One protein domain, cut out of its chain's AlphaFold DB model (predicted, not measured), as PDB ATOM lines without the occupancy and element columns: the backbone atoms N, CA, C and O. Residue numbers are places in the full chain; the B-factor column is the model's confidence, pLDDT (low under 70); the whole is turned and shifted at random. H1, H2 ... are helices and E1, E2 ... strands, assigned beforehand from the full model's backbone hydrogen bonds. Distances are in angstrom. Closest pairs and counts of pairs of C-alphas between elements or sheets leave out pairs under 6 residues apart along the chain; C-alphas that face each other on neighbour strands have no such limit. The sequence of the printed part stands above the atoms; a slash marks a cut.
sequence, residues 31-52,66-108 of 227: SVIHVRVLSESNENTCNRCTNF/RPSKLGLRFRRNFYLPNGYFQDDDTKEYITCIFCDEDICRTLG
ATOM      1  N   SER A  31     -31.693  77.739 102.889       93.56
ATOM      2  CA  SER A  31     -31.196  76.643 102.054       93.56
ATOM      3  C   SER A  31     -32.020  75.363 102.192       93.56
ATOM      4  O   SER A  31     -32.009  74.570 101.255       93.56
ATOM      5  N   VAL A  32     -32.750  75.165 103.294       95.50
ATOM      6  CA  VAL A  32     -33.668  74.038 103.521       95.50
ATOM      7  C   VAL A  32     -35.053  74.390 102.974       95.50
ATOM      8  O   VAL A  32     -35.735  75.264 103.503       95.50
ATOM      9  N   ILE A  33     -35.488  73.698 101.918       95.06
ATOM     10  CA  ILE A  33     -36.775  73.963 101.249       95.06
ATOM     11  C   ILE A  33     -37.911  73.077 101.766       95.06
ATOM     12  O   ILE A  33     -39.076  73.472 101.715       95.06
ATOM     13  N   HIS A  34     -37.588  71.889 102.279       95.12
ATOM     14  CA  HIS A  34     -38.566  70.944 102.807       95.12
ATOM     15  C   HIS A  34     -37.971  70.132 103.955       95.12
ATOM     16  O   HIS A  34     -36.810  69.719 103.908       95.12
ATOM     17  N   VAL A  35     -38.797  69.863 104.964       95.19
ATOM     18  CA  VAL A  35     -38.463  69.025 106.113       95.19
ATOM     19  C   VAL A  35     -39.621  68.066 106.355       95.19
ATOM     20  O   VAL A  35     -40.780  68.461 106.274       95.19
ATOM     21  N   ARG A  36     -39.326  66.815 106.708       92.44
ATOM     22  CA  ARG A  36     -40.311  65.890 107.286       92.44
ATOM     23  C   ARG A  36     -39.711  65.078 108.425       92.44
ATOM     24  O   ARG A  36     -38.513  64.801 108.430       92.44
ATOM     25  N   VAL A  37     -40.545  64.677 109.379       90.88
ATOM     26  CA  VAL A  37     -40.187  63.676 110.396       90.88
ATOM     27  C   VAL A  37     -40.411  62.288 109.795       90.88
ATOM     28  O   VAL A  37     -41.412  62.079 109.115       90.88
ATOM     29  N   LEU A  38     -39.499  61.343 110.030       88.19
ATOM     30  CA  LEU A  38     -39.696  59.945 109.649       88.19
ATOM     31  C   LEU A  38     -40.102  59.142 110.894       88.19
ATOM     32  O   LEU A  38     -39.306  58.967 111.817       88.19
ATOM     33  N   SER A  39     -41.350  58.674 110.926       72.44
ATOM     34  CA  SER A  39     -42.002  58.104 112.121       72.44
ATOM     35  C   SER A  39     -42.438  56.638 111.995       72.44
ATOM     36  O   SER A  39     -43.022  56.101 112.928       72.44
ATOM     37  N   GLU A  40     -42.179  55.987 110.858       60.81
ATOM     38  CA  GLU A  40     -42.914  54.774 110.443       60.81
ATOM     39  C   GLU A  40     -42.107  53.460 110.479       60.81
ATOM     40  O   GLU A  40     -42.640  52.405 110.145       60.81
ATOM     41  N   SER A  41     -40.830  53.474 110.882       67.19
ATOM     42  CA  SER A  41     -40.027  52.241 110.996       67.19
ATOM     43  C   SER A  41     -38.888  52.355 112.015       67.19
ATOM     44  O   SER A  41     -38.450  53.453 112.361       67.19
ATOM     45  N   ASN A  42     -38.352  51.212 112.460       65.44
ATOM     46  CA  ASN A  42     -37.174  51.166 113.339       65.44
ATOM     47  C   ASN A  42     -35.943  51.840 112.707       65.44
ATOM     48  O   ASN A  42     -35.190  52.532 113.395       65.44
ATOM     49  N   GLU A  43     -35.772  51.693 111.389       75.69
ATOM     50  CA  GLU A  43     -34.699  52.312 110.597       75.69
ATOM     51  C   GLU A  43     -34.758  53.844 110.624       75.69
ATOM     52  O   GLU A  43     -33.732  54.512 110.484       75.69
ATOM     53  N   ASN A  44     -35.947  54.402 110.852       82.25
ATOM     54  CA  ASN A  44     -36.195  55.835 110.941       82.25
ATOM     55  C   ASN A  44     -35.925  56.417 112.341       82.25
ATOM     56  O   ASN A  44     -36.022  57.629 112.529       82.25
ATOM     57  N   THR A  45     -35.511  55.595 113.310       85.56
ATOM     58  CA  THR A  45     -34.990  56.049 114.612       85.56
ATOM     59  C   THR A  45     -33.462  56.161 114.594       85.56
ATOM     60  O   THR A  45     -32.770  55.475 113.836       85.56
ATOM     61  N   CYS A  46     -32.890  57.037 115.422       86.31
ATOM     62  CA  CYS A  46     -31.440  57.163 115.538       86.31
ATOM     63  C   CYS A  46     -30.846  56.122 116.498       86.31
ATOM     64  O   CYS A  46     -31.035  56.197 117.710       86.31
ATOM     65  N   ASN A  47     -30.049  55.194 115.968       84.62
ATOM     66  CA  ASN A  47     -29.341  54.182 116.759       84.62
ATOM     67  C   ASN A  47     -28.158  54.724 117.586       84.62
ATOM     68  O   ASN A  47     -27.737  54.050 118.521       84.62
ATOM     69  N   ARG A  48     -27.632  55.920 117.276       85.44
ATOM     70  CA  ARG A  48     -26.542  56.570 118.035       85.44
ATOM     71  C   ARG A  48     -27.039  57.301 119.289       85.44
ATOM     72  O   ARG A  48     -26.314  57.403 120.271       85.44
ATOM     73  N   CYS A  49     -28.270  57.808 119.266       83.75
ATOM     74  CA  CYS A  49     -28.841  58.646 120.324       83.75
ATOM     75  C   CYS A  49     -29.655  57.827 121.340       83.75
ATOM     76  O   CYS A  49     -30.837  58.090 121.554       83.75
ATOM     77  N   THR A  50     -29.032  56.821 121.958       70.56
ATOM     78  CA  THR A  50     -29.682  55.897 122.910       70.56
ATOM     79  C   THR A  50     -30.093  56.544 124.232       70.56
ATOM     80  O   THR A  50     -31.102  56.146 124.803       70.56
ATOM     81  N   ASN A  51     -29.338  57.547 124.689       64.50
ATOM     82  CA  ASN A  51     -29.564  58.276 125.944       64.50
ATOM     83  C   ASN A  51     -30.077  59.710 125.703       64.50
ATOM     84  O   ASN A  51     -29.864  60.599 126.527       64.50
ATOM     85  N   PHE A  52     -30.714  59.973 124.557       63.09
ATOM     86  CA  PHE A  52     -31.344  61.270 124.323       63.09
ATOM     87  C   PHE A  52     -32.620  61.371 125.161       63.09
ATOM     88  O   PHE A  52     -33.649  60.815 124.796       63.09
ATOM     89  N   ARG A  66     -35.334  56.544 121.476       77.94
ATOM     90  CA  ARG A  66     -34.462  57.116 120.433       77.94
ATOM     91  C   ARG A  66     -35.175  58.229 119.648       77.94
ATOM     92  O   ARG A  66     -36.354  58.081 119.325       77.94
ATOM     93  N   PRO A  67     -34.485  59.319 119.263       83.00
ATOM     94  CA  PRO A  67     -35.081  60.377 118.457       83.00
ATOM     95  C   PRO A  67     -35.298  59.919 117.007       83.00
ATOM     96  O   PRO A  67     -34.455  59.230 116.421       83.00
ATOM     97  N   SER A  68     -36.415  60.343 116.415       87.19
ATOM     98  CA  SER A  68     -36.711  60.173 114.989       87.19
ATOM     99  C   SER A  68     -35.699  60.905 114.105       87.19
ATOM    100  O   SER A  68     -35.184  61.968 114.465       87.19
ATOM    101  N   LYS A  69     -35.447  60.354 112.919       91.44
ATOM    102  CA  LYS A  69     -34.704  61.023 111.849       91.44
ATOM    103  C   LYS A  69     -35.583  62.062 111.143       91.44
ATOM    104  O   LYS A  69     -36.811  61.953 111.116       91.44
ATOM    105  N   LEU A  70     -34.933  63.057 110.553       93.31
ATOM    106  CA  LEU A  70     -35.537  64.051 109.672       93.31
ATOM    107  C   LEU A  70     -35.112  63.781 108.229       93.31
ATOM    108  O   LEU A  70     -33.956  63.440 107.982       93.31
ATOM    109  N   GLY A  71     -36.033  63.964 107.290       95.25
ATOM    110  CA  GLY A  71     -35.746  64.025 105.862       95.25
ATOM    111  C   GLY A  71     -35.690  65.484 105.445       95.25
ATOM    112  O   GLY A  71     -36.704  66.179 105.525       95.25
ATOM    113  N   LEU A  72     -34.507  65.947 105.049       96.00
ATOM    114  CA  LEU A  72     -34.261  67.317 104.606       96.00
ATOM    115  C   LEU A  72     -34.107  67.351 103.087       96.00
ATOM    116  O   LEU A  72     -33.414  66.504 102.525       96.00
ATOM    117  N   ARG A  73     -34.706  68.348 102.432       96.44
ATOM    118  CA  ARG A  73     -34.371  68.733 101.052       96.44
ATOM    119  C   ARG A  73     -33.871  70.161 101.052       96.44
ATOM    120  O   ARG A  73     -34.423  71.019 101.749       96.44
ATOM    121  N   PHE A  74     -32.858  70.416 100.244       96.31
ATOM    122  CA  PHE A  74     -32.199  71.704 100.130       96.31
ATOM    123  C   PHE A  74     -32.433  72.326  98.751       96.31
ATOM    124  O   PHE A  74     -32.931  71.680  97.829       96.31
ATOM    125  N   ARG A  75     -32.056  73.596  98.591       94.44
ATOM    126  CA  ARG A  75     -31.938  74.218  97.266       94.44
ATOM    127  C   ARG A  75     -30.871  73.485  96.444       94.44
ATOM    128  O   ARG A  75     -29.879  73.000  96.989       94.44
ATOM    129  N   ARG A  76     -31.058  73.448  95.122       92.88
ATOM    130  CA  ARG A  76     -30.085  72.878  94.179       92.88
ATOM    131  C   ARG A  76     -28.690  73.482  94.383       92.88
ATOM    132  O   ARG A  76     -28.568  74.656  94.732       92.88
ATOM    133  N   ASN A  77     -27.653  72.682  94.142       92.50
ATOM    134  CA  ASN A  77     -26.240  73.000  94.391       92.50
ATOM    135  C   ASN A  77     -25.828  73.102  95.877       92.50
ATOM    136  O   ASN A  77     -24.680  73.442  96.163       92.50
ATOM    137  N   PHE A  78     -26.711  72.787  96.831       95.25
ATOM    138  CA  PHE A  78     -26.311  72.599  98.227       95.25
ATOM    139  C   PHE A  78     -25.421  71.354  98.383       95.25
ATOM    140  O   PHE A  78     -25.669  70.324  97.749       95.25
ATOM    141  N   TYR A  79     -24.404  71.446  99.241       95.06
ATOM    142  CA  TYR A  79     -23.441  70.380  99.514       95.06
ATOM    143  C   TYR A  79     -23.151  70.256 101.017       95.06
ATOM    144  O   TYR A  79     -23.229  71.242 101.751       95.06
ATOM    145  N   LEU A  80     -22.790  69.052 101.470       95.31
ATOM    146  CA  LEU A  80     -22.326  68.774 102.835       95.31
ATOM    147  C   LEU A  80     -20.864  68.282 102.833       95.31
ATOM    148  O   LEU A  80     -20.432  67.677 101.848       95.31
ATOM    149  N   PRO A  81     -20.107  68.456 103.936       93.75
ATOM    150  CA  PRO A  81     -18.726  67.968 104.055       93.75
ATOM    151  C   PRO A  81     -18.548  66.459 103.817       93.75
ATOM    152  O   PRO A  81     -17.485  66.035 103.374       93.75
ATOM    153  N   ASN A  82     -19.588  65.653 104.054       92.81
ATOM    154  CA  ASN A  82     -19.596  64.210 103.795       92.81
ATOM    155  C   ASN A  82     -19.822  63.812 102.320       92.81
ATOM    156  O   ASN A  82     -19.973  62.629 102.022       92.81
ATOM    157  N   GLY A  83     -19.842  64.775 101.395       94.12
ATOM    158  CA  GLY A  83     -19.975  64.526  99.958       94.12
ATOM    159  C   GLY A  83     -21.416  64.402  99.454       94.12
ATOM    160  O   GLY A  83     -21.614  64.183  98.260       94.12
ATOM    161  N   TYR A  84     -22.431  64.575 100.309       95.62
ATOM    162  CA  TYR A  84     -23.802  64.758  99.829       95.62
ATOM    163  C   TYR A  84     -23.916  66.041  98.988       95.62
ATOM    164  O   TYR A  84     -23.408  67.096  99.369       95.62
ATOM    165  N   PHE A  85     -24.644  65.948  97.874       95.56
ATOM    166  CA  PHE A  85     -24.930  67.041  96.944       95.56
ATOM    167  C   PHE A  85     -26.395  66.985  96.482       95.56
ATOM    168  O   PHE A  85     -26.905  65.897  96.188       95.56
ATOM    169  N   GLN A  86     -27.065  68.140  96.406       96.00
ATOM    170  CA  GLN A  86     -28.442  68.275  95.915       96.00
ATOM    171  C   GLN A  86     -28.462  68.460  94.384       96.00
ATOM    172  O   GLN A  86     -28.445  69.583  93.868       96.00
ATOM    173  N   ASP A  87     -28.495  67.332  93.675       94.12
ATOM    174  CA  ASP A  87     -28.594  67.185  92.214       94.12
ATOM    175  C   ASP A  87     -30.052  67.131  91.710       94.12
ATOM    176  O   ASP A  87     -30.367  67.741  90.685       94.12
ATOM    177  N   ASP A  88     -30.928  66.442  92.442       92.88
ATOM    178  CA  ASP A  88     -32.364  66.263  92.185       92.88
ATOM    179  C   ASP A  88     -33.202  66.913  93.304       92.88
ATOM    180  O   ASP A  88     -32.892  66.754  94.484       92.88
ATOM    181  N   ASP A  89     -34.272  67.641  92.968       88.44
ATOM    182  CA  ASP A  89     -35.094  68.402  93.929       88.44
ATOM    183  C   ASP A  89     -36.007  67.508  94.810       88.44
ATOM    184  O   ASP A  89     -36.612  67.968  95.785       88.44
ATOM    185  N   THR A  90     -36.109  66.214  94.494       91.50
ATOM    186  CA  THR A  90     -36.818  65.196  95.288       91.50
ATOM    187  C   THR A  90     -35.926  64.490  96.310       91.50
ATOM    188  O   THR A  90     -36.442  63.934  97.283       91.50
ATOM    189  N   LYS A  91     -34.601  64.530  96.122       94.25
ATOM    190  CA  LYS A  91     -33.613  63.803  96.930       94.25
ATOM    191  C   LYS A  91     -33.581  64.310  98.367       94.25
ATOM    192  O   LYS A  91     -33.372  65.495  98.617       94.25
ATOM    193  N   GLU A  92     -33.718  63.394  99.319       95.25
ATOM    194  CA  GLU A  92     -33.698  63.708 100.747       95.25
ATOM    195  C   GLU A  92     -32.395  63.272 101.414       95.25
ATOM    196  O   GLU A  92     -31.926  62.149 101.234       95.25
ATOM    197  N   TYR A  93     -31.841  64.152 102.243       95.62
ATOM    198  CA  TYR A  93     -30.815  63.800 103.214       95.62
ATOM    199  C   TYR A  93     -31.490  63.346 104.512       95.62
ATOM    200  O   TYR A  93     -32.149  64.140 105.191       95.62
ATOM    201  N   ILE A  94     -31.366  62.055 104.838       94.69
ATOM    202  CA  ILE A  94     -31.989  61.451 106.022       94.69
ATOM    203  C   ILE A  94     -31.011  61.497 107.200       94.69
ATOM    204  O   ILE A  94     -30.018  60.772 107.225       94.69
ATOM    205  N   THR A  95     -31.306  62.328 108.197       93.56
ATOM    206  CA  THR A  95     -30.357  62.715 109.253       93.56
ATOM    207  C   THR A  95     -30.943  62.611 110.662       93.56
ATOM    208  O   THR A  95     -32.157  62.652 110.849       93.56
ATOM    209  N   CYS A  96     -30.089  62.507 111.684       91.38
ATOM    210  CA  CYS A  96     -30.480  62.771 113.066       91.38
ATOM    211  C   CYS A  96     -29.822  64.066 113.550       91.38
ATOM    212  O   CYS A  96     -28.625  64.100 113.826       91.38
ATOM    213  N   ILE A  97     -30.641  65.101 113.740       90.31
ATOM    214  CA  ILE A  97     -30.216  66.460 114.110       90.31
ATOM    215  C   ILE A  97     -29.479  66.553 115.466       90.31
ATOM    216  O   ILE A  97     -28.970  67.608 115.815       90.31
ATOM    217  N   PHE A  98     -29.417  65.465 116.245       86.31
ATOM    218  CA  PHE A  98     -28.750  65.405 117.553       86.31
ATOM    219  C   PHE A  98     -27.342  64.786 117.524       86.31
ATOM    220  O   PHE A  98     -26.640  64.871 118.529       86.31
ATOM    221  N   CYS A  99     -26.932  64.136 116.427       88.44
ATOM    222  CA  CYS A  99     -25.622  63.466 116.319       88.44
ATOM    223  C   CYS A  99     -25.016  63.446 114.903       88.44
ATOM    224  O   CYS A  99     -24.021  62.759 114.663       88.44
ATOM    225  N   ASP A 100     -25.652  64.109 113.942       92.38
ATOM    226  CA  ASP A 100     -25.078  64.405 112.635       92.38
ATOM    227  C   ASP A 100     -24.380  65.765 112.735       92.38
ATOM    228  O   ASP A 100     -25.019  66.816 112.831       92.38
ATOM    229  N   GLU A 101     -23.052  65.737 112.809       91.31
ATOM    230  CA  GLU A 101     -22.260  66.954 112.953       91.31
ATOM    231  C   GLU A 101     -22.146  67.733 111.641       91.31
ATOM    232  O   GLU A 101     -22.067  68.958 111.683       91.31
ATOM    233  N   ASP A 102     -22.188  67.061 110.488       94.12
ATOM    234  CA  ASP A 102     -22.081  67.708 109.180       94.12
ATOM    235  C   ASP A 102     -23.280  68.619 108.929       94.12
ATOM    236  O   ASP A 102     -23.107  69.781 108.550       94.12
ATOM    237  N   ILE A 103     -24.496  68.134 109.202       93.81
ATOM    238  CA  ILE A 103     -25.700  68.951 109.052       93.81
ATOM    239  C   ILE A 103     -25.759  70.071 110.095       93.81
ATOM    240  O   ILE A 103     -26.115  71.198 109.760       93.81
ATOM    241  N   CYS A 104     -25.365  69.801 111.345       91.75
ATOM    242  CA  CYS A 104     -25.408  70.808 112.405       91.75
ATOM    243  C   CYS A 104     -24.412  71.942 112.139       91.75
ATOM    244  O   CYS A 104     -24.780  73.113 112.225       91.75
ATOM    245  N   ARG A 105     -23.181  71.610 111.729       92.06
ATOM    246  CA  ARG A 105     -22.161  72.590 111.327       92.06
ATOM    247  C   ARG A 105     -22.600  73.372 110.085       92.06
ATOM    248  O   ARG A 105     -22.527  74.596 110.096       92.06
ATOM    249  N   THR A 106     -23.095  72.697 109.043       95.19
ATOM    250  CA  THR A 106     -23.427  73.349 107.757       95.19
ATOM    251  C   THR A 106     -24.686  74.219 107.829       95.19
ATOM    252  O   THR A 106     -24.756  75.243 107.156       95.19
ATOM    253  N   LEU A 107     -25.672  73.862 108.661       93.56
ATOM    254  CA  LEU A 107     -26.881  74.672 108.870       93.56
ATOM    255  C   LEU A 107     -26.766  75.679 110.033       93.56
ATOM    256  O   LEU A 107     -27.727  76.394 110.303       93.56
ATOM    257  N   GLY A 108     -25.630  75.732 110.742       91.06
ATOM    258  CA  GLY A 108     -25.440  76.603 111.912       91.06
ATOM    259  C   GLY A 108     -26.274  76.210 113.143       91.06
ATOM    260  O   GLY A 108     -26.525  77.038 114.019       91.06
TER     261      GLY A 108
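Overview. This is residues 31 to 52 and 66 to 108 of the 227 residues of an uncharacterized protein of Schistosoma curassoni (UniProt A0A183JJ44). With little regular structure, this is a small antiparallel sheet of three strands, in the order E1 - E2 - E3, among long loops, with the short helix H1 only grazing it. The 65 printed residues include, along the chain, E1, E2, E3 and H1; the class is mixed, with under half of the residues in named elements. The whole is compact, with a radius of gyration of the C-alphas of 11.9 A and spans of 34 by 24 by 17 A.

Arrangement. Inner strand E2, residues 69 to 74, is antiparallel to edge strand E1, residues 32 to 38, at 161 degrees; N 36 and O 71, 2.9 A apart, are within hydrogen-bond range. E2 and edge strand E3, residues 93 to 95, form an antiparallel hairpin at 148 degrees; N 70 and O 95 are within hydrogen-bond range at 2.8 A. H1, residues 101 to 106, only grazes the sheet; its closest C-alpha to E3 is that of Ile 103, 7.8 A from that of Thr 95. In H1 every O i to N i+4 pair is within hydrogen-bond range.

Along the chain. E1 begins at C-alpha 32 (-33.668, 74.038, 103.521) and is 16.5 A long; E2 is 16.1 A and E3 6.2 A. H1, 8.3 A, ends at C-alpha 106 (-23.427, 73.349, 107.757).

Size, cuts and confidence. Residues 53 to 65 are not printed; C-alphas 52 and 66 are 6.5 A apart. The link E2 to E3 is long. Residues 40 to 42 and 51 to 52 have pLDDT under 70.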